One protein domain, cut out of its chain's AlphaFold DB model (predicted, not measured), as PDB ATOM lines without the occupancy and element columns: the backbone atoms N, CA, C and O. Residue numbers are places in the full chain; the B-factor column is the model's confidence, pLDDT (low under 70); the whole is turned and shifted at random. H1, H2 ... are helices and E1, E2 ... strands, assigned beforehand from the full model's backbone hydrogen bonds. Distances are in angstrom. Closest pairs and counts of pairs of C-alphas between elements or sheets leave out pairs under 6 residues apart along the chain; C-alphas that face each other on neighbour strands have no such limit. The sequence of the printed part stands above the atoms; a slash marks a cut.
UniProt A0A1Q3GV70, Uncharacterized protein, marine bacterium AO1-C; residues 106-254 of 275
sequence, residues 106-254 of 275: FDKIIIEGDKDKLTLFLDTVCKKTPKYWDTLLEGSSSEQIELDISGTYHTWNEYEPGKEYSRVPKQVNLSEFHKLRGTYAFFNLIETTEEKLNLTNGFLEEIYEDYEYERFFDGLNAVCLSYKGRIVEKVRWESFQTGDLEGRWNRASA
ATOM      1  N   PHE A 106     -48.950 -17.321   9.093       91.62
ATOM      2  CA  PHE A 106     -49.026 -16.696  10.411       91.62
ATOM      3  C   PHE A 106     -50.083 -15.585  10.388       91.62
ATOM      4  O   PHE A 106     -50.418 -15.060   9.325       91.62
ATOM      5  N   ASP A 107     -50.632 -15.252  11.552       92.06
ATOM      6  CA  ASP A 107     -51.618 -14.176  11.736       92.06
ATOM      7  C   ASP A 107     -51.167 -13.098  12.728       92.06
ATOM      8  O   ASP A 107     -51.853 -12.089  12.897       92.06
ATOM      9  N   LYS A 108     -50.003 -13.290  13.359       89.44
ATOM     10  CA  LYS A 108     -49.426 -12.339  14.302       89.44
ATOM     11  C   LYS A 108     -47.905 -12.442  14.359       89.44
ATOM     12  O   LYS A 108     -47.346 -13.540  14.318       89.44
ATOM     13  N   ILE A 109     -47.248 -11.298  14.526       86.81
ATOM     14  CA  ILE A 109     -45.823 -11.190  14.854       86.81
ATOM     15  C   ILE A 109     -45.701 -10.720  16.297       86.81
ATOM     16  O   ILE A 109     -46.391  -9.797  16.723       86.81
ATOM     17  N   ILE A 110     -44.826 -11.366  17.054       89.12
ATOM     18  CA  ILE A 110     -44.563 -11.052  18.452       89.12
ATOM     19  C   ILE A 110     -43.090 -10.685  18.583       89.12
ATOM     20  O   ILE A 110     -42.223 -11.475  18.217       89.12
ATOM     21  N   ILE A 111     -42.809  -9.508  19.124       87.56
ATOM     22  CA  ILE A 111     -41.457  -9.056  19.442       87.56
ATOM     23  C   ILE A 111     -41.315  -9.110  20.961       87.56
ATOM     24  O   ILE A 111     -42.019  -8.401  21.676       87.56
ATOM     25  N   GLU A 112     -40.430  -9.975  21.447       90.25
ATOM     26  CA  GLU A 112     -40.095 -10.112  22.863       90.25
ATOM     27  C   GLU A 112     -38.821  -9.313  23.150       90.25
ATOM     28  O   GLU A 112     -37.778  -9.535  22.522       90.25
ATOM     29  N   GLY A 113     -38.876  -8.403  24.118       87.75
ATOM     30  CA  GLY A 113     -37.736  -7.558  24.439       87.75
ATOM     31  C   GLY A 113     -38.040  -6.437  25.421       87.75
ATOM     32  O   GLY A 113     -39.188  -6.199  25.784       87.75
ATOM     33  N   ASP A 114     -36.983  -5.747  25.837       85.38
ATOM     34  CA  ASP A 114     -37.065  -4.513  26.612       85.38
ATOM     35  C   ASP A 114     -37.575  -3.384  25.716       85.38
ATOM     36  O   ASP A 114     -36.842  -2.832  24.890       85.38
ATOM     37  N   LYS A 115     -38.856  -3.058  25.887       77.62
ATOM     38  CA  LYS A 115     -39.584  -2.052  25.117       77.62
ATOM     39  C   LYS A 115     -38.854  -0.712  25.007       77.62
ATOM     40  O   LYS A 115     -38.879  -0.113  23.933       77.62
ATOM     41  N   ASP A 116     -38.170  -0.276  26.064       77.56
ATOM     42  CA  ASP A 116     -37.480   1.020  26.099       77.56
ATOM     43  C   ASP A 116     -36.237   1.047  25.193       77.56
ATOM     44  O   ASP A 116     -35.717   2.113  24.855       77.56
ATOM     45  N   LYS A 117     -35.768  -0.129  24.764       82.38
ATOM     46  CA  LYS A 117     -34.586  -0.315  23.916       82.38
ATOM     47  C   LYS A 117     -34.911  -0.770  22.492       82.38
ATOM     48  O   LYS A 117     -34.043  -0.724  21.622       82.38
ATOM     49  N   LEU A 118     -36.159  -1.159  22.220       80.25
ATOM     50  CA  LEU A 118     -36.580  -1.691  20.918       80.25
ATOM     51  C   LEU A 118     -36.695  -0.636  19.807       80.25
ATOM     52  O   LEU A 118     -36.896  -1.007  18.654       80.25
ATOM     53  N   THR A 119     -36.536   0.654  20.102       76.06
ATOM     54  CA  THR A 119     -36.647   1.737  19.108       76.06
ATOM     55  C   THR A 119     -35.729   1.521  17.905       76.06
ATOM     56  O   THR A 119     -36.192   1.580  16.770       76.06
ATOM     57  N   LEU A 120     -34.451   1.186  18.138       75.44
ATOM     58  CA  LEU A 120     -33.490   0.949  17.054       75.44
ATOM     59  C   LEU A 120     -33.903  -0.245  16.184       75.44
ATOM     60  O   LEU A 120     -33.831  -0.170  14.962       75.44
ATOM     61  N   PHE A 121     -34.380  -1.322  16.810       77.69
ATOM     62  CA  PHE A 121     -34.935  -2.467  16.094       77.69
ATOM     63  C   PHE A 121     -36.131  -2.041  15.236       77.69
ATOM     64  O   PHE A 121     -36.140  -2.271  14.034       77.69
ATOM     65  N   LEU A 122     -37.124  -1.361  15.806       74.81
ATOM     66  CA  LEU A 122     -38.323  -0.962  15.064       74.81
ATOM     67  C   LEU A 122     -37.997  -0.037  13.879       74.81
ATOM     68  O   LEU A 122     -38.561  -0.211  12.795       74.81
ATOM     69  N   ASP A 123     -37.054   0.889  14.058       72.00
ATOM     70  CA  ASP A 123     -36.609   1.815  13.013       72.00
ATOM     71  C   ASP A 123     -35.853   1.109  11.878       72.00
ATOM     72  O   ASP A 123     -36.106   1.390  10.702       72.00
ATOM     73  N   THR A 124     -34.952   0.174  12.202       70.50
ATOM     74  CA  THR A 124     -34.186  -0.583  11.198       70.50
ATOM     75  C   THR A 124     -35.081  -1.537  10.408       70.50
ATOM     76  O   THR A 124     -34.956  -1.657   9.190       70.50
ATOM     77  N   VAL A 125     -36.000  -2.200  11.102       66.50
ATOM     78  CA  VAL A 125     -36.676  -3.400  10.604       66.50
ATOM     79  C   VAL A 125     -37.985  -3.093   9.917       66.50
ATOM     80  O   VAL A 125     -38.328  -3.694   8.901       66.50
ATOM     81  N   CYS A 126     -38.745  -2.162  10.481       60.28
ATOM     82  CA  CYS A 126     -40.136  -2.030  10.110       60.28
ATOM     83  C   CYS A 126     -40.401  -0.847   9.170       60.28
ATOM     84  O   CYS A 126     -41.557  -0.671   8.795       60.28
ATOM     85  N   LYS A 127     -39.381  -0.056   8.776       55.97
ATOM     86  CA  LYS A 127     -39.387   1.051   7.775       55.97
ATOM     87  C   LYS A 127     -40.638   1.968   7.740       55.97
ATOM     88  O   LYS A 127     -40.844   2.687   6.761       55.97
ATOM     89  N   LYS A 128     -41.487   1.982   8.776       54.31
ATOM     90  CA  LYS A 128     -42.616   2.911   8.961       54.31
ATOM     91  C   LYS A 128     -42.167   4.117   9.790       54.31
ATOM     92  O   LYS A 128     -41.088   4.154  10.372       54.31
ATOM     93  N   THR A 129     -43.005   5.147   9.791       50.00
ATOM     94  CA  THR A 129     -42.744   6.415  10.468       50.00
ATOM     95  C   THR A 129     -42.793   6.281  12.000       50.00
ATOM     96  O   THR A 129     -43.682   5.599  12.510       50.00
ATOM     97  N   PRO A 130     -41.949   7.029  12.742       55.94
ATOM     98  CA  PRO A 130     -41.873   6.999  14.210       55.94
ATOM     99  C   PRO A 130     -43.215   7.096  14.954       55.94
ATOM    100  O   PRO A 130     -43.438   6.408  15.940       55.94
ATOM    101  N   LYS A 131     -44.175   7.866  14.419       55.12
ATOM    102  CA  LYS A 131     -45.511   8.035  15.025       55.12
ATOM    103  C   LYS A 131     -46.332   6.743  15.124       55.12
ATOM    104  O   LYS A 131     -47.214   6.643  15.972       55.12
ATOM    105  N   TYR A 132     -46.094   5.779  14.235       63.12
ATOM    106  CA  TYR A 132     -46.752   4.472  14.297       63.12
ATOM    107  C   TYR A 132     -46.141   3.601  15.408       63.12
ATOM    108  O   TYR A 132     -46.862   2.827  16.037       63.12
ATOM    109  N   TRP A 133     -44.847   3.784  15.705       63.28
ATOM    110  CA  TRP A 133     -44.156   3.107  16.805       63.28
ATOM    111  C   TRP A 133     -44.644   3.585  18.151       63.28
ATOM    112  O   TRP A 133     -44.973   2.746  18.976       63.28
ATOM    113  N   ASP A 134     -44.789   4.895  18.337       64.19
ATOM    114  CA  ASP A 134     -45.301   5.451  19.592       64.19
ATOM    115  C   ASP A 134     -46.667   4.841  19.942       64.19
ATOM    116  O   ASP A 134     -46.891   4.420  21.069       64.19
ATOM    117  N   THR A 135     -47.542   4.659  18.945       66.19
ATOM    118  CA  THR A 135     -48.865   4.037  19.142       66.19
ATOM    119  C   THR A 135     -48.767   2.540  19.478       66.19
ATOM    120  O   THR A 135     -49.472   2.048  20.359       66.19
ATOM    121  N   LEU A 136     -47.896   1.800  18.782       67.06
ATOM    122  CA  LEU A 136     -47.654   0.372  19.035       67.06
ATOM    123  C   LEU A 136     -47.022   0.121  20.405       67.06
ATOM    124  O   LEU A 136     -47.370  -0.831  21.106       67.06
ATOM    125  N   LEU A 137     -46.092   0.987  20.789       69.31
ATOM    126  CA  LEU A 137     -45.429   0.958  22.074       69.31
ATOM    127  C   LEU A 137     -46.440   1.339  23.160       69.31
ATOM    128  O   LEU A 137     -46.640   0.559  24.075       69.31
ATOM    129  N   GLU A 138     -47.177   2.443  23.073       68.62
ATOM    130  CA  GLU A 138     -48.145   2.851  24.110       68.62
ATOM    131  C   GLU A 138     -49.188   1.770  24.469       68.62
ATOM    132  O   GLU A 138     -49.549   1.643  25.639       68.62
ATOM    133  N   GLY A 139     -49.620   0.954  23.501       65.12
ATOM    134  CA  GLY A 139     -50.590  -0.130  23.708       65.12
ATOM    135  C   GLY A 139     -50.016  -1.491  24.131       65.12
ATOM    136  O   GLY A 139     -50.791  -2.404  24.415       65.12
ATOM    137  N   SER A 140     -48.691  -1.658  24.164       66.31
ATOM    138  CA  SER A 140     -48.033  -2.951  24.409       66.31
ATOM    139  C   SER A 140     -47.476  -3.098  25.827       66.31
ATOM    140  O   SER A 140     -47.110  -2.124  26.499       66.31
ATOM    141  N   SER A 141     -47.399  -4.355  26.278       71.69
ATOM    142  CA  SER A 141     -46.759  -4.722  27.545       71.69
ATOM    143  C   SER A 141     -45.264  -4.372  27.539       71.69
ATOM    144  O   SER A 141     -44.657  -4.246  26.477       71.69
ATOM    145  N   SER A 142     -44.650  -4.225  28.716       66.56
ATOM    146  CA  SER A 142     -43.227  -3.862  28.845       66.56
ATOM    147  C   SER A 142     -42.250  -4.897  28.271       66.56
ATOM    148  O   SER A 142     -41.099  -4.557  28.028       66.56
ATOM    149  N   GLU A 143     -42.696  -6.140  28.069       77.25
ATOM    150  CA  GLU A 143     -41.843  -7.270  27.668       77.25
ATOM    151  C   GLU A 143     -42.176  -7.817  26.271       77.25
ATOM    152  O   GLU A 143     -41.425  -8.626  25.719       77.25
ATOM    153  N   GLN A 144     -43.313  -7.404  25.701       84.38
ATOM    154  CA  GLN A 144     -43.847  -7.983  24.474       84.38
ATOM    155  C   GLN A 144     -44.676  -6.969  23.680       84.38
ATOM    156  O   GLN A 144     -45.662  -6.421  24.190       84.38
ATOM    157  N   ILE A 145     -44.312  -6.796  22.407       85.12
ATOM    158  CA  ILE A 145     -45.075  -6.058  21.395       85.12
ATOM    159  C   ILE A 145     -45.735  -7.078  20.467       85.12
ATOM    160  O   ILE A 145     -45.061  -7.938  19.898       85.12
ATOM    161  N   GLU A 146     -47.051  -6.982  20.301       86.06
ATOM    162  CA  GLU A 146     -47.810  -7.826  19.378       86.06
ATOM    163  C   GLU A 146     -48.277  -7.014  18.173       86.06
ATOM    164  O   GLU A 146     -48.810  -5.915  18.317       86.06
ATOM    165  N   LEU A 147     -48.089  -7.575  16.984       81.50
ATOM    166  CA  LEU A 147     -48.513  -7.002  15.718       81.50
ATOM    167  C   LEU A 147     -49.479  -7.981  15.044       81.50
ATOM    168  O   LEU A 147     -49.063  -9.066  14.634       81.50
ATOM    169  N   ASP A 148     -50.754  -7.609  14.916       83.12
ATOM    170  CA  ASP A 148     -51.791  -8.415  14.249       83.12
ATOM    171  C   ASP A 148     -51.636  -8.368  12.716       83.12
ATOM    172  O   ASP A 148     -52.445  -7.785  11.994       83.12
ATOM    173  N   ILE A 149     -50.550  -8.961  12.217       80.00
ATOM    174  CA  ILE A 149     -50.184  -9.002  10.800       80.00
ATOM    175  C   ILE A 149     -50.309 -10.435  10.306       80.00
ATOM    176  O   ILE A 149     -49.644 -11.337  10.813       80.00
ATOM    177  N   SER A 150     -51.093 -10.624   9.248       86.31
ATOM    178  CA  SER A 150     -51.148 -11.900   8.537       86.31
ATOM    179  C   SER A 150     -50.128 -11.965   7.410       86.31
ATOM    180  O   SER A 150     -49.898 -10.974   6.706       86.31
ATOM    181  N   GLY A 151     -49.570 -13.147   7.189       87.06
ATOM    182  CA  GLY A 151     -48.634 -13.384   6.102       87.06
ATOM    183  C   GLY A 151     -48.309 -14.854   5.891       87.06
ATOM    184  O   GLY A 151     -48.858 -15.744   6.551       87.06
ATOM    185  N   THR A 152     -47.408 -15.096   4.949       87.88
ATOM    186  CA  THR A 152     -46.873 -16.409   4.612       87.88
ATOM    187  C   THR A 152     -45.370 -16.470   4.810       87.88
ATOM    188  O   THR A 152     -44.688 -15.450   4.817       87.88
ATOM    189  N   TYR A 153     -44.840 -17.675   4.998       84.25
ATOM    190  CA  TYR A 153     -43.406 -17.880   5.091       84.25
ATOM    191  C   TYR A 153     -42.920 -19.227   4.585       84.25
ATOM    192  O   TYR A 153     -43.653 -20.220   4.575       84.25
ATOM    193  N   HIS A 154     -41.632 -19.248   4.249       81.69
ATOM    194  CA  HIS A 154     -40.856 -20.447   3.974       81.69
ATOM    195  C   HIS A 154     -39.868 -20.732   5.105       81.69
ATOM    196  O   HIS A 154     -39.337 -19.843   5.765       81.69
ATOM    197  N   THR A 155     -39.611 -22.013   5.334       78.44
ATOM    198  CA  THR A 155     -38.749 -22.481   6.418       78.44
ATOM    199  C   THR A 155     -37.957 -23.688   5.981       78.44
ATOM    200  O   THR A 155     -38.422 -24.508   5.191       78.44
ATOM    201  N   TRP A 156     -36.791 -23.813   6.588       77.62
ATOM    202  CA  TRP A 156     -35.980 -25.010   6.575       77.62
ATOM    203  C   TRP A 156     -36.238 -25.793   7.866       77.62
ATOM    204  O   TRP A 156     -36.700 -25.220   8.858       77.62
ATOM    205  N   ASN A 157     -35.987 -27.099   7.879       74.50
ATOM    206  CA  ASN A 157     -36.239 -27.953   9.051       74.50
ATOM    207  C   ASN A 157     -35.025 -28.796   9.476       74.50
ATOM    208  O   ASN A 157     -35.180 -29.788  10.201       74.50
ATOM    209  N   GLU A 158     -33.831 -28.380   9.052       75.75
ATOM    210  CA  GLU A 158     -32.560 -29.009   9.397       75.75
ATOM    211  C   GLU A 158     -32.053 -28.581  10.787       75.75
ATOM    212  O   GLU A 158     -32.196 -27.441  11.223       75.75
ATOM    213  N   TYR A 159     -31.446 -29.502  11.526       72.38
ATOM    214  CA  TYR A 159     -30.864 -29.251  12.840       72.38
ATOM    215  C   TYR A 159     -29.577 -30.046  13.030       72.38
ATOM    216  O   TYR A 159     -29.326 -31.074  12.384       72.38
ATOM    217  N   GLU A 160     -28.759 -29.561  13.964       63.91
ATOM    218  CA  GLU A 160     -27.611 -30.312  14.441       63.91
ATOM    219  C   GLU A 160     -28.067 -31.622  15.080       63.91
ATOM    220  O   GLU A 160     -28.951 -31.593  15.940       63.91
ATOM    221  N   PRO A 161     -27.448 -32.758  14.719       63.34
ATOM    222  CA  PRO A 161     -27.715 -34.017  15.392       63.34
ATOM    223  C   PRO A 161     -27.530 -33.863  16.906       63.34
ATOM    224  O   PRO A 161     -26.454 -33.487  17.380       63.34
ATOM    225  N   GLY A 162     -28.570 -34.172  17.672       63.19
ATOM    226  CA  GLY A 162     -28.468 -34.300  19.114       63.19
ATOM    227  C   GLY A 162     -27.575 -35.470  19.540       63.19
ATOM    228  O   GLY A 162     -27.123 -36.306  18.752       63.19
ATOM    229  N   LYS A 163     -27.279 -35.509  20.842       62.47
ATOM    230  CA  LYS A 163     -26.431 -36.545  21.459       62.47
ATOM    231  C   LYS A 163     -27.222 -37.777  21.912       62.47
ATOM    232  O   LYS A 163     -26.620 -38.811  22.189       62.47
ATOM    233  N   GLU A 164     -28.546 -37.666  22.003       66.00
ATOM    234  CA  GLU A 164     -29.437 -38.703  22.522       66.00
ATOM    235  C   GLU A 164     -30.300 -39.271  21.399       66.00
ATOM    236  O   GLU A 164     -30.975 -38.529  20.693       66.00
ATOM    237  N   TYR A 165     -30.314 -40.595  21.260       68.69
ATOM    238  CA  TYR A 165     -31.085 -41.289  20.231       68.69
ATOM    239  C   TYR A 165     -32.096 -42.224  20.893       68.69
ATOM    240  O   TYR A 165     -31.701 -43.192  21.548       68.69
ATOM    241  N   SER A 166     -33.395 -41.978  20.700       68.31
ATOM    242  CA  SER A 166     -34.452 -42.906  21.122       68.31
ATOM    243  C   SER A 166     -35.147 -43.524  19.922       68.31
ATOM    244  O   SER A 166     -35.619 -42.842  19.015       68.31
ATOM    245  N   ARG A 167     -35.276 -44.850  19.964       70.00
ATOM    246  CA  ARG A 167     -36.089 -45.628  19.019       70.00
ATOM    247  C   ARG A 167     -37.460 -45.987  19.581       70.00
ATOM    248  O   ARG A 167     -38.163 -46.793  18.980       70.00
ATOM    249  N   VAL A 168     -37.822 -45.460  20.749       78.81
ATOM    250  CA  VAL A 168     -39.112 -45.749  21.379       78.81
ATOM    251  C   VAL A 168     -40.110 -44.682  20.936       78.81
ATOM    252  O   VAL A 168     -39.918 -43.514  21.276       78.81
ATOM    253  N   PRO A 169     -41.161 -45.047  20.181       84.94
ATOM    254  CA  PRO A 169     -42.204 -44.103  19.814       84.94
ATOM    255  C   PRO A 169     -42.984 -43.650  21.048       84.94
ATOM    256  O   PRO A 169     -43.297 -44.467  21.916       84.94
ATOM    257  N   LYS A 170     -43.343 -42.368  21.107       89.25
ATOM    258  CA  LYS A 170     -44.066 -41.777  22.235       89.25
ATOM    259  C   LYS A 170     -45.357 -41.116  21.774       89.25
ATOM    260  O   LYS A 170     -45.332 -40.192  20.963       89.25
ATOM    261  N   GLN A 171     -46.481 -41.561  22.328       92.44
ATOM    262  CA  GLN A 171     -47.744 -40.857  22.146       92.44
ATOM    263  C   GLN A 171     -47.722 -39.563  22.955       92.44
ATOM    264  O   GLN A 171     -47.349 -39.566  24.131       92.44
ATOM    265  N   VAL A 172     -48.145 -38.467  22.342       93.19
ATOM    266  CA  VAL A 172     -48.236 -37.157  22.984       93.19
ATOM    267  C   VAL A 172     -49.609 -36.530  22.746       93.19
ATOM    268  O   VAL A 172     -50.363 -36.969  21.880       93.19
ATOM    269  N   ASN A 173     -49.951 -35.506  23.527       92.81
ATOM    270  CA  ASN A 173     -51.137 -34.687  23.272       92.81
ATOM    271  C   ASN A 173     -50.842 -33.592  22.226       92.81
ATOM    272  O   ASN A 173     -49.685 -33.349  21.879       92.81
ATOM    273  N   LEU A 174     -51.886 -32.902  21.754       90.25
ATOM    274  CA  LEU A 174     -51.776 -31.851  20.734       90.25
ATOM    275  C   LEU A 174     -50.815 -30.720  21.136       90.25
ATOM    276  O   LEU A 174     -49.998 -30.277  20.331       90.25
ATOM    277  N   SER A 175     -50.888 -30.269  22.392       90.12
ATOM    278  CA  SER A 175     -50.036 -29.185  22.892       90.12
ATOM    279  C   SER A 175     -48.557 -29.562  22.850       90.12
ATOM    280  O   SER A 175     -47.727 -28.735  22.488       90.12
ATOM    281  N   GLU A 176     -48.227 -30.796  23.223       90.50
ATOM    282  CA  GLU A 176     -46.864 -31.318  23.187       90.50
ATOM    283  C   GLU A 176     -46.389 -31.530  21.744       90.50
ATOM    284  O   GLU A 176     -45.260 -31.178  21.410       90.50
ATOM    285  N   PHE A 177     -47.261 -32.044  20.867       89.62
ATOM    286  CA  PHE A 177     -46.959 -32.248  19.448       89.62
ATOM    287  C   PHE A 177     -46.564 -30.935  18.753       89.62
ATOM    288  O   PHE A 177     -45.604 -30.885  17.974       89.62
ATOM    289  N   HIS A 178     -47.263 -29.851  19.098       89.62
ATOM    290  CA  HIS A 178     -47.031 -28.514  18.562       89.62
ATOM    291  C   HIS A 178     -45.915 -27.717  19.254       89.62
ATOM    292  O   HIS A 178     -45.707 -26.552  18.912       89.62
ATOM    293  N   LYS A 179     -45.173 -28.294  20.206       88.94
ATOM    294  CA  LYS A 179     -44.005 -27.602  20.762       88.94
ATOM    295  C   LYS A 179     -42.954 -27.339  19.683       88.94
ATOM    296  O   LYS A 179     -42.703 -28.179  18.804       88.94
ATOM    297  N   LEU A 180     -42.321 -26.174  19.801       84.62
ATOM    298  CA  LEU A 180     -41.192 -25.771  18.971       84.62
ATOM    299  C   LEU A 180     -40.048 -26.780  19.122       84.62
ATOM    300  O   LEU A 180     -39.750 -27.244  20.225       84.62
ATOM    301  N   ARG A 181     -39.391 -27.104  18.011       78.31
ATOM    302  CA  ARG A 181     -38.110 -27.814  17.995       78.31
ATOM    303  C   ARG A 181     -37.036 -26.859  17.497       78.31
ATOM    304  O   ARG A 181     -37.239 -26.199  16.485       78.31
ATOM    305  N   GLY A 182     -35.930 -26.774  18.236       67.38
ATOM    306  CA  GLY A 182     -34.782 -25.943  17.869       67.38
ATOM    307  C   GLY A 182     -34.093 -26.443  16.597       67.38
ATOM    308  O   GLY A 182     -34.028 -27.654  16.377       67.38
ATOM    309  N   THR A 183     -33.589 -25.522  15.782       63.06
ATOM    310  CA  THR A 183     -32.914 -25.760  14.501       63.06
ATOM    311  C   THR A 183     -31.723 -24.811  14.320       63.06
ATOM    312  O   THR A 183     -31.596 -23.818  15.031       63.06
ATOM    313  N   TYR A 184     -30.858 -25.138  13.356       58.78
ATOM    314  CA  TYR A 184     -29.817 -24.243  12.813       58.78
ATOM    315  C   TYR A 184     -30.299 -23.500  11.556       58.78
ATOM    316  O   TYR A 184     -29.525 -22.858  10.861       58.78
ATOM    317  N   ALA A 185     -31.557 -23.703  11.167       53.69
ATOM    318  CA  ALA A 185     -31.929 -23.581   9.769       53.69
ATOM    319  C   ALA A 185     -32.350 -22.165   9.368       53.69
ATOM    320  O   ALA A 185     -33.078 -21.488  10.094       53.69
ATOM    321  N   PHE A 186     -31.994 -21.808   8.140       55.28
ATOM    322  CA  PHE A 186     -32.232 -20.530   7.481       55.28
ATOM    323  C   PHE A 186     -33.711 -20.204   7.244       55.28
ATOM    324  O   PHE A 186     -34.553 -21.083   7.015       55.28
ATOM    325  N   PHE A 187     -34.044 -18.921   7.303       58.88
ATOM    326  CA  PHE A 187     -35.363 -18.401   6.980       58.88
ATOM    327  C   PHE A 187     -35.257 -17.628   5.661       58.88
ATOM    328  O   PHE A 187     -34.573 -16.618   5.630       58.88
ATOM    329  N   ASN A 188     -35.918 -18.091   4.594       56.44
ATOM    330  CA  ASN A 188     -35.685 -17.520   3.257       56.44
ATOM    331  C   ASN A 188     -36.711 -16.460   2.841       56.44
ATOM    332  O   ASN A 188     -36.456 -15.718   1.903       56.44
ATOM    333  N   LEU A 189     -37.927 -16.452   3.411       66.31
ATOM    334  CA  LEU A 189     -38.971 -15.541   2.923       66.31
ATOM    335  C   LEU A 189     -40.157 -15.404   3.887       66.31
ATOM    336  O   LEU A 189     -40.805 -16.407   4.188       66.31
ATOM    337  N   ILE A 190     -40.447 -14.177   4.343       73.25
ATOM    338  CA  ILE A 190     -41.706 -13.747   4.984       73.25
ATOM    339  C   ILE A 190     -42.380 -12.868   3.939       73.25
ATOM    340  O   ILE A 190     -41.786 -11.893   3.500       73.25
ATOM    341  N   GLU A 191     -43.626 -13.157   3.601       72.69
ATOM    342  CA  GLU A 191     -44.462 -12.276   2.793       72.69
ATOM    343  C   GLU A 191     -45.622 -11.805   3.666       72.69
ATOM    344  O   GLU A 191     -46.400 -12.612   4.176       72.69
ATOM    345  N   THR A 192     -45.743 -10.498   3.885       69.12
ATOM    346  CA  THR A 192     -46.836  -9.933   4.685       69.12
ATOM    347  C   THR A 192     -47.972  -9.463   3.776       69.12
ATOM    348  O   THR A 192     -47.763  -9.051   2.637       69.12
ATOM    349  N   THR A 193     -49.206  -9.504   4.281       66.81
ATOM    350  CA  THR A 193     -50.370  -8.929   3.574       66.81
ATOM    351  C   THR A 193     -50.440  -7.402   3.679       66.81
ATOM    352  O   THR A 193     -51.193  -6.760   2.946       66.81
ATOM    353  N   GLU A 194     -49.649  -6.795   4.568       66.38
ATOM    354  CA  GLU A 194     -49.554  -5.347   4.721       66.38
ATOM    355  C   GLU A 194     -48.384  -4.778   3.908       66.38
ATOM    356  O   GLU A 194     -47.258  -4.738   4.396       66.38
ATOM    357  N   GLU A 195     -48.664  -4.202   2.731       54.06
ATOM    358  CA  GLU A 195     -47.670  -3.536   1.853       54.06
ATOM    359  C   GLU A 195     -46.778  -2.497   2.569       54.06
ATOM    360  O   GLU A 195     -45.710  -2.129   2.083       54.06
ATOM    361  N   LYS A 196     -47.221  -1.981   3.723       49.06
ATOM    362  CA  LYS A 196     -46.503  -0.968   4.510       49.06
ATOM    363  C   LYS A 196     -45.556  -1.555   5.556       49.06
ATOM    364  O   LYS A 196     -44.767  -0.800   6.113       49.06
ATOM    365  N   LEU A 197     -45.651  -2.846   5.864       53.34
ATOM    366  CA  LEU A 197     -44.650  -3.583   6.630       53.34
ATOM    367  C   LEU A 197     -43.826  -4.382   5.632       53.34
ATOM    368  O   LEU A 197     -43.914  -5.606   5.564       53.34
ATOM    369  N   ASN A 198     -42.967  -3.671   4.905       49.78
ATOM    370  CA  ASN A 198     -41.723  -4.265   4.438       49.78
ATOM    371  C   ASN A 198     -40.850  -4.522   5.679       49.78
ATOM    372  O   ASN A 198     -39.809  -3.890   5.839       49.78
ATOM    373  N   LEU A 199     -41.285  -5.442   6.555       52.62
ATOM    374  CA  LEU A 199     -40.365  -6.406   7.142       52.62
ATOM    375  C   LEU A 199     -39.732  -7.019   5.910       52.62
ATOM    376  O   LEU A 199     -40.370  -7.830   5.243       52.62
ATOM    377  N   THR A 200     -38.614  -6.448   5.468       48.09
ATOM    378  CA  THR A 200     -38.003  -6.817   4.198       48.09
ATOM    379  C   THR A 200     -37.904  -8.336   4.166       48.09
ATOM    380  O   THR A 200     -37.706  -8.941   5.223       48.09
ATOM    381  N   ASN A 201     -38.107  -8.930   2.988       48.34
ATOM    382  CA  ASN A 201     -37.814 -10.326   2.636       48.34
ATOM    383  C   ASN A 201     -36.351 -10.687   2.985       48.34
ATOM    384  O   ASN A 201     -35.562 -10.925   2.091       48.34
ATOM    385  N   GLY A 202     -35.941 -10.526   4.237       49.41
ATOM    386  CA  GLY A 202     -34.623  -9.993   4.524       49.41
ATOM    387  C   GLY A 202     -34.384  -9.635   5.985       49.41
ATOM    388  O   GLY A 202     -33.272  -9.790   6.405       49.41
ATOM    389  N   PHE A 203     -35.338  -9.227   6.831       56.19
ATOM    390  CA  PHE A 203     -34.941  -8.853   8.206       56.19
ATOM    391  C   PHE A 203     -34.467 -10.046   9.061       56.19
ATOM    392  O   PHE A 203     -33.392 -10.015   9.654       56.19
ATOM    393  N   LEU A 204     -35.279 -11.105   9.150       60.81
ATOM    394  CA  LEU A 204     -34.873 -12.315   9.878       60.81
ATOM    395  C   LEU A 204     -33.731 -13.049   9.165       60.81
ATOM    396  O   LEU A 204     -32.985 -13.774   9.816       60.81
ATOM    397  N   GLU A 205     -33.619 -12.856   7.852       59.31
ATOM    398  CA  GLU A 205     -32.544 -13.392   7.019       59.31
ATOM    399  C   GLU A 205     -31.237 -12.617   7.262       59.31
ATOM    400  O   GLU A 205     -30.256 -13.240   7.621       59.31
ATOM    401  N   GLU A 206     -31.247 -11.281   7.247       57.31
ATOM    402  CA  GLU A 206     -30.143 -10.351   7.552       57.31
ATOM    403  C   GLU A 206     -29.635 -10.535   8.988       57.31
ATOM    404  O   GLU A 206     -28.426 -10.579   9.196       57.31
ATOM    405  N   ILE A 207     -30.519 -10.712   9.989       61.38
ATOM    406  CA  ILE A 207     -30.072 -11.079  11.350       61.38
ATOM    407  C   ILE A 207     -29.224 -12.355  11.309       61.38
ATOM    408  O   ILE A 207     -28.253 -12.469  12.051       61.38
ATOM    409  N   TYR A 208     -29.608 -13.335  10.494       59.44
ATOM    410  CA  TYR A 208     -28.931 -14.624  10.464       59.44
ATOM    411  C   TYR A 208     -27.696 -14.621   9.549       59.44
ATOM    412  O   TYR A 208     -26.684 -15.207   9.910       59.44
ATOM    413  N   GLU A 209     -27.746 -13.957   8.395       62.31
ATOM    414  CA  GLU A 209     -26.655 -13.874   7.418       62.31
ATOM    415  C   GLU A 209     -25.493 -13.027   7.920       62.31
ATOM    416  O   GLU A 209     -24.343 -13.469   7.886       62.31
ATOM    417  N   ASP A 210     -25.800 -11.828   8.413       61.59
ATOM    418  CA  ASP A 210     -24.786 -10.832   8.743       61.59
ATOM    419  C   ASP A 210     -24.464 -10.807  10.244       61.59
ATOM    420  O   ASP A 210     -23.390 -10.344  10.635       61.59
ATOM    421  N   TYR A 211     -25.360 -11.328  11.096       65.94
ATOM    422  CA  TYR A 211     -25.296 -11.135  12.550       65.94
ATOM    423  C   TYR A 211     -25.551 -12.405  13.384       65.94
ATOM    424  O   TYR A 211     -25.888 -12.288  14.564       65.94
ATOM    425  N   GLU A 212     -25.362 -13.619  12.837       70.44
ATOM    426  CA  GLU A 212     -25.643 -14.895  13.539       70.44
ATOM    427  C   GLU A 212     -25.083 -14.922  14.973       70.44
ATOM    428  O   GLU A 212     -25.774 -15.352  15.900       70.44
ATOM    429  N   TYR A 213     -23.856 -14.420  15.155       75.31
ATOM    430  CA  TYR A 213     -23.104 -14.402  16.416       75.31
ATOM    431  C   TYR A 213     -23.043 -13.023  17.088       75.31
ATOM    432  O   TYR A 213     -22.284 -12.835  18.041       75.31
ATOM    433  N   GLU A 214     -23.825 -12.053  16.616       74.50
ATOM    434  CA  GLU A 214     -23.814 -10.684  17.127       74.50
ATOM    435  C   GLU A 214     -25.188 -10.265  17.656       74.50
ATOM    436  O   GLU A 214     -26.226 -10.349  16.992       74.50
ATOM    437  N   ARG A 215     -25.203  -9.739  18.884       76.31
ATOM    438  CA  ARG A 215     -26.412  -9.165  19.472       76.31
ATOM    439  C   ARG A 215     -26.579  -7.712  19.025       76.31
ATOM    440  O   ARG A 215     -26.288  -6.788  19.777       76.31
ATOM    441  N   PHE A 216     -27.047  -7.523  17.793       69.69
ATOM    442  CA  PHE A 216     -27.103  -6.208  17.145       69.69
ATOM    443  C   PHE A 216     -28.108  -5.225  17.780       69.69
ATOM    444  O   PHE A 216     -27.860  -4.021  17.832       69.69
ATOM    445  N   PHE A 217     -29.230  -5.727  18.308       77.69
ATOM    446  CA  PHE A 217     -30.254  -4.904  18.956       77.69
ATOM    447  C   PHE A 217     -30.277  -5.155  20.465       77.69
ATOM    448  O   PHE A 217     -30.727  -6.210  20.924       77.69
ATOM    449  N   ASP A 218     -29.801  -4.178  21.243       76.38
ATOM    450  CA  ASP A 218     -29.933  -4.217  22.701       76.38
ATOM    451  C   ASP A 218     -31.421  -4.250  23.085       76.38
ATOM    452  O   ASP A 218     -32.267  -3.617  22.456       76.38
ATOM    453  N   GLY A 219     -31.755  -5.043  24.096       81.19
ATOM    454  CA  GLY A 219     -33.133  -5.261  24.527       81.19
ATOM    455  C   GLY A 219     -33.960  -6.222  23.671       81.19
ATOM    456  O   GLY A 219     -34.931  -6.753  24.198       81.19
ATOM    457  N   LEU A 220     -33.590  -6.543  22.423       85.38
ATOM    458  CA  LEU A 220     -34.277  -7.604  21.675       85.38
ATOM    459  C   LEU A 220     -33.901  -8.977  22.250       85.38
ATOM    460  O   LEU A 220     -32.717  -9.300  22.402       85.38
ATOM    461  N   ASN A 221     -34.913  -9.788  22.561       87.06
ATOM    462  CA  ASN A 221     -34.740 -11.156  23.052       87.06
ATOM    463  C   ASN A 221     -35.224 -12.185  22.029       87.06
ATOM    464  O   ASN A 221     -34.541 -13.189  21.808       87.06
ATOM    465  N   ALA A 222     -36.379 -11.951  21.400       88.62
ATOM    466  CA  ALA A 222     -36.892 -12.831  20.361       88.62
ATOM    467  C   ALA A 222     -37.865 -12.145  19.396       88.62
ATOM    468  O   ALA A 222     -38.528 -11.168  19.736       88.62
ATOM    469  N   VAL A 223     -38.000 -12.734  18.213       87.62
ATOM    470  CA  VAL A 223     -39.085 -12.477  17.266       87.62
ATOM    471  C   VAL A 223     -39.805 -13.796  17.013       87.62
ATOM    472  O   VAL A 223     -39.173 -14.807  16.698       87.62
ATOM    473  N   CYS A 224     -41.125 -13.803  17.158       89.75
ATOM    474  CA  CYS A 224     -41.954 -14.988  16.994       89.75
ATOM    475  C   CYS A 224     -43.040 -14.751  15.940       89.75
ATOM    476  O   CYS A 224     -43.671 -13.695  15.911       89.75
ATOM    477  N   LEU A 225     -43.312 -15.770  15.128       89.81
ATOM    478  CA  LEU A 225     -44.514 -15.844  14.302       89.81
ATOM    479  C   LEU A 225     -45.551 -16.692  15.036       89.81
ATOM    480  O   LEU A 225     -45.232 -17.770  15.550       89.81
ATOM    481  N   SER A 226     -46.789 -16.217  15.074       92.88
ATOM    482  CA  SER A 226     -47.916 -16.900  15.701       92.88
ATOM    483  C   SER A 226     -49.016 -17.173  14.680       92.88
ATOM    484  O   SER A 226     -49.244 -16.382  13.767       92.88
ATOM    485  N   TYR A 227     -49.672 -18.321  14.820       93.81
ATOM    486  CA  TYR A 227     -50.829 -18.728  14.035       93.81
ATOM    487  C   TYR A 227     -51.900 -19.255  14.983       93.81
ATOM    488  O   TYR A 227     -51.655 -20.190  15.751       93.81
ATOM    489  N   LYS A 228     -53.094 -18.657  14.953       92.31
ATOM    490  CA  LYS A 228     -54.239 -19.007  15.809       92.31
ATOM    491  C   LYS A 228     -53.872 -19.061  17.295       92.31
ATOM    492  O   LYS A 228     -54.282 -19.967  18.020       92.31
ATOM    493  N   GLY A 229     -53.074 -18.091  17.742       90.50
ATOM    494  CA  GLY A 229     -52.643 -17.957  19.137       90.50
ATOM    495  C   GLY A 229     -51.495 -18.881  19.557       90.50
ATOM    496  O   GLY A 229     -51.148 -18.914  20.736       90.50
ATOM    497  N   ARG A 230     -50.890 -19.626  18.625       92.00
ATOM    498  CA  ARG A 230     -49.749 -20.507  18.887       92.00
ATOM    499  C   ARG A 230     -48.501 -20.021  18.163       92.00
ATOM    500  O   ARG A 230     -48.541 -19.816  16.957       92.00
ATOM    501  N   ILE A 231     -47.365 -19.984  18.862       91.94
ATOM    502  CA  ILE A 231     -46.060 -19.746  18.231       91.94
ATOM    503  C   ILE A 231     -45.736 -20.899  17.270       91.94
ATOM    504  O   ILE A 231     -45.660 -22.066  17.671       91.94
ATOM    505  N   VAL A 232     -45.550 -20.560  15.997       90.12
ATOM    506  CA  VAL A 232     -45.160 -21.487  14.927       90.12
ATOM    507  C   VAL A 232     -43.681 -21.365  14.585       90.12
ATOM    508  O   VAL A 232     -43.063 -22.355  14.203       90.12
ATOM    509  N   GLU A 233     -43.093 -20.196  14.822       88.00
ATOM    510  CA  GLU A 233     -41.687 -19.905  14.562       88.00
ATOM    511  C   GLU A 233     -41.155 -18.954  15.635       88.00
ATOM    512  O   GLU A 233     -41.868 -18.042  16.053       88.00
ATOM    513  N   LYS A 234     -39.916 -19.153  16.084       88.75
ATOM    514  CA  LYS A 234     -39.250 -18.288  17.061       88.75
ATOM    515  C   LYS A 234     -37.771 -18.164  16.736       88.75
ATOM    516  O   LYS A 234     -37.070 -19.169  16.697       88.75
ATOM    517  N   VAL A 235     -37.297 -16.936  16.583       85.31
ATOM    518  CA  VAL A 235     -35.878 -16.580  16.487       85.31
ATOM    519  C   VAL A 235     -35.513 -15.868  17.779       85.31
ATOM    520  O   VAL A 235     -36.130 -14.861  18.112       85.31
ATOM    521  N   ARG A 236     -34.570 -16.408  18.554       87.19
ATOM    522  CA  ARG A 236     -34.206 -15.873  19.875       87.19
ATOM    523  C   ARG A 236     -32.702 -15.830  20.076       87.19
ATOM    524  O   ARG A 236     -31.999 -16.731  19.627       87.19
ATOM    525  N   TRP A 237     -32.225 -14.830  20.802       84.50
ATOM    526  CA  TRP A 237     -30.829 -14.779  21.211       84.50
ATOM    527  C   TRP A 237     -30.584 -15.787  22.334       84.50
ATOM    528  O   TRP A 237     -31.270 -15.775  23.359       84.50
ATOM    529  N   GLU A 238     -29.600 -16.659  22.156       83.25
ATOM    530  CA  GLU A 238     -29.123 -17.575  23.186       83.25
ATOM    531  C   GLU A 238     -27.650 -17.297  23.458       83.25
ATOM    532  O   GLU A 238     -26.795 -17.506  22.599       83.25
ATOM    533  N   SER A 239     -27.349 -16.826  24.669       81.69
ATOM    534  CA  SER A 239     -25.964 -16.641  25.091       81.69
ATOM    535  C   SER A 239     -25.310 -17.985  25.406       81.69
ATOM    536  O   SER A 239     -25.940 -18.875  25.985       81.69
ATOM    537  N   PHE A 240     -24.033 -18.132  25.041       75.81
ATOM    538  CA  PHE A 240     -23.262 -19.338  25.346       75.81
ATOM    539  C   PHE A 240     -22.931 -19.460  26.842       75.81
ATOM    540  O   PHE A 240     -22.653 -20.562  27.319       75.81
ATOM    541  N   GLN A 241     -22.990 -18.353  27.590       69.94
ATOM    542  CA  GLN A 241     -22.758 -18.287  29.034       69.94
ATOM    543  C   GLN A 241     -23.735 -17.294  29.685       69.94
ATOM    544  O   GLN A 241     -24.282 -16.407  29.047       69.94
ATOM    545  N   THR A 242     -24.003 -17.412  30.982       57.62
ATOM    546  CA  THR A 242     -24.876 -16.445  31.671       57.62
ATOM    547  C   THR A 242     -24.235 -15.056  31.737       57.62
ATOM    548  O   THR A 242     -23.316 -14.854  32.523       57.62
ATOM    549  N   GLY A 243     -24.781 -14.092  30.986       55.53
ATOM    550  CA  GLY A 243     -24.431 -12.668  31.080       55.53
ATOM    551  C   GLY A 243     -23.508 -12.125  29.985       55.53
ATOM    552  O   GLY A 243     -23.187 -10.940  30.036       55.53
ATOM    553  N   ASP A 244     -23.124 -12.940  29.000       59.94
ATOM    554  CA  ASP A 244     -22.181 -12.536  27.952       59.94
ATOM    555  C   ASP A 244     -22.860 -11.975  26.689       59.94
ATOM    556  O   ASP A 244     -23.991 -12.322  26.332       59.94
ATOM    557  N   LEU A 245     -22.119 -11.111  25.984       62.84
ATOM    558  CA  LEU A 245     -22.425 -10.647  24.622       62.84
ATOM    559  C   LEU A 245     -22.155 -11.726  23.564       62.84
ATOM    560  O   LEU A 245     -22.558 -11.564  22.417       62.84
ATOM    561  N   GLU A 246     -21.483 -12.814  23.945       71.94
ATOM    562  CA  GLU A 246     -21.252 -13.968  23.087       71.94
ATOM    563  C   GLU A 246     -22.454 -14.910  23.146       71.94
ATOM    564  O   GLU A 246     -22.913 -15.358  24.203       71.94
ATOM    565  N   GLY A 247     -22.982 -15.214  21.979       78.56
ATOM    566  CA  GLY A 247     -24.158 -16.033  21.814       78.56
ATOM    567  C   GLY A 247     -24.449 -16.193  20.344       78.56
ATOM    568  O   GLY A 247     -23.610 -15.896  19.492       78.56
ATOM    569  N   ARG A 248     -25.649 -16.667  20.059       81.12
ATOM    570  CA  ARG A 248     -26.149 -16.696  18.698       81.12
ATOM    571  C   ARG A 248     -27.653 -16.589  18.647       81.12
ATOM    572  O   ARG A 248     -28.352 -16.942  19.603       81.12
ATOM    573  N   TRP A 249     -28.153 -16.184  17.495       80.69
ATOM    574  CA  TRP A 249     -29.563 -16.315  17.178       80.69
ATOM    575  C   TRP A 249     -29.894 -17.782  16.906       80.69
ATOM    576  O   TRP A 249     -29.434 -18.382  15.943       80.69
ATOM    577  N   ASN A 250     -30.696 -18.373  17.788       80.56
ATOM    578  CA  ASN A 250     -31.216 -19.721  17.638       80.56
ATOM    579  C   ASN A 250     -32.658 -19.678  17.158       80.56
ATOM    580  O   ASN A 250     -33.486 -18.882  17.617       80.56
ATOM    581  N   ARG A 251     -32.966 -20.600  16.256       80.19
ATOM    582  CA  ARG A 251     -34.288 -20.747  15.679       80.19
ATOM    583  C   ARG A 251     -35.001 -21.944  16.284       80.19
ATOM    584  O   ARG A 251     -34.388 -22.969  16.570       80.19
ATOM    585  N   ALA A 252     -36.309 -21.838  16.462       83.88
ATOM    586  CA  ALA A 252     -37.149 -22.964  16.810       83.88
ATOM    587  C   ALA A 252     -38.484 -22.903  16.068       83.88
ATOM    588  O   ALA A 252     -39.165 -21.883  16.065       83.88
ATOM    589  N   SER A 253     -38.877 -24.040  15.504       83.50
ATOM    590  CA  SER A 253     -40.035 -24.156  14.630       83.50
ATOM    591  C   SER A 253     -41.000 -25.236  15.113       83.50
ATOM    592  O   SER A 253     -40.612 -26.315  15.576       83.50
ATOM    593  N   ALA A 254     -42.288 -24.952  14.979       83.88
ATOM    594  CA  ALA A 254     -43.383 -25.899  15.127       83.88
ATOM    595  C   ALA A 254     -44.205 -25.976  13.832       83.88
ATOM    596  O   ALA A 254     -45.403 -26.264  13.882       83.88
TER     597      ALA A 254
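This is residues 106 to 254 of the 275 residues of an uncharacterized protein of marine bacterium AO1-C (UniProt A0A1Q3GV70). A strongly twisted wall of six antiparallel strands, order E2 - E1 - E6 - E7 - E8 - E4, runs through the body, with helix H4 and a small separate ribbon of two strands, E3 and E5, to one side of it. The short helices H1 and H2 graze this sheet, and beyond its E4 edge a long stretch sticks out, residues 162 to 174, of which 174 belongs to H3. The printed part has 149 residues, with four named helices and eight named strands in the order E1 H1 H2 E2 E3 H3 E4 E5 H4 E6 E7 E8; both sheets are antiparallel, and the class is mixed, helices and strands. The whole is compact by its radius of gyration of the C-alphas, 16.2 A, yet elongated in outline, with spans of 55 by 35 by 27 A.

Begin in the large sheet with E6, residues 220 to 227, E7, residues 230 to 239, and E8, residues 247 to 253. They form a meander, each strand the antiparallel neighbour of the one before, and E6 and E7, like E7 and E8, are a hairpin. Look for N 223 and O 235, 2.8 A apart, between E6 and E7, and N 236 and O 250, 2.9 A, between E7 and E8. E7 bends by 66 degrees at residue 233. Beside E6 find E1, residues 108 to 113, antiparallel at 161 degrees, with N 110 and O 224 at 2.8 A. The edge strand E2, residues 144 to 147, is antiparallel to E1, with N 111 and O 145 at 2.9 A. At the other edge E4, residues 181 to 183, is antiparallel to E8 at 130 degrees, with N 183 and O 251 at 2.8 A. H4, residues 203 to 211, is on the sheet at a height of 9.3 A, only just over none of its strands, E7 and E8 each having 2 of its C-alphas; its closest C-alphas to E8 are those of Tyr 208 and Trp 249, 7.0 A. H1, residues 119 to 126, is only just on the sheet, with 5 pairs of C-alphas within 10 A, and only grazes it. H2, residues 130 to 138, only grazes it too. H1 and H2 only just touch, with 3 pairs of C-alphas within 8 A, closest at Leu 122 and Trp 133, 7.3 A, at a steep tilt of 66 degrees. E3, residues 151 to 154, and E5, residues 189 to 192, make the second sheet, antiparallel at 174 degrees, with N 152 and O 191 at 2.8 A. H3, residues 174 to 177, is not on the large sheet. Every O i to N i+4 pair is within hydrogen-bond range in H1 and H4, against 4 of 5 in H2; H3 is too short for such a pair.

Find C-alpha 108 at (-49.426, -12.339, 14.302), where E1 begins; it runs 16.2 A. H1 spans 10.4 A, H2 12.4 A and H4 10.8 A. E6 starts at C-alpha 220, (-34.277, -7.604, 21.675), and runs 21.4 A. E7 is the longest strand, 24.9 A. E8 runs 19.2 A and ends at C-alpha 253, (-40.035, -24.156, 14.630). E2 runs 10.0 A, E3 10.7 A, H3 5.0 A, E4 6.6 A and E5 9.8 A.

The two C-alphas farthest apart are those of Lys 131 and Arg 167, 54.6 A. Residues 162 to 174 stand free; the body without them spans 46 by 33 by 28 A. The link from E3 to H3, 19 residues, is long. The printed part has no cut. The mean pLDDT of the printed part is 74.4, and 58 residues are under 70, among them 125 to 140 and 192 to 211.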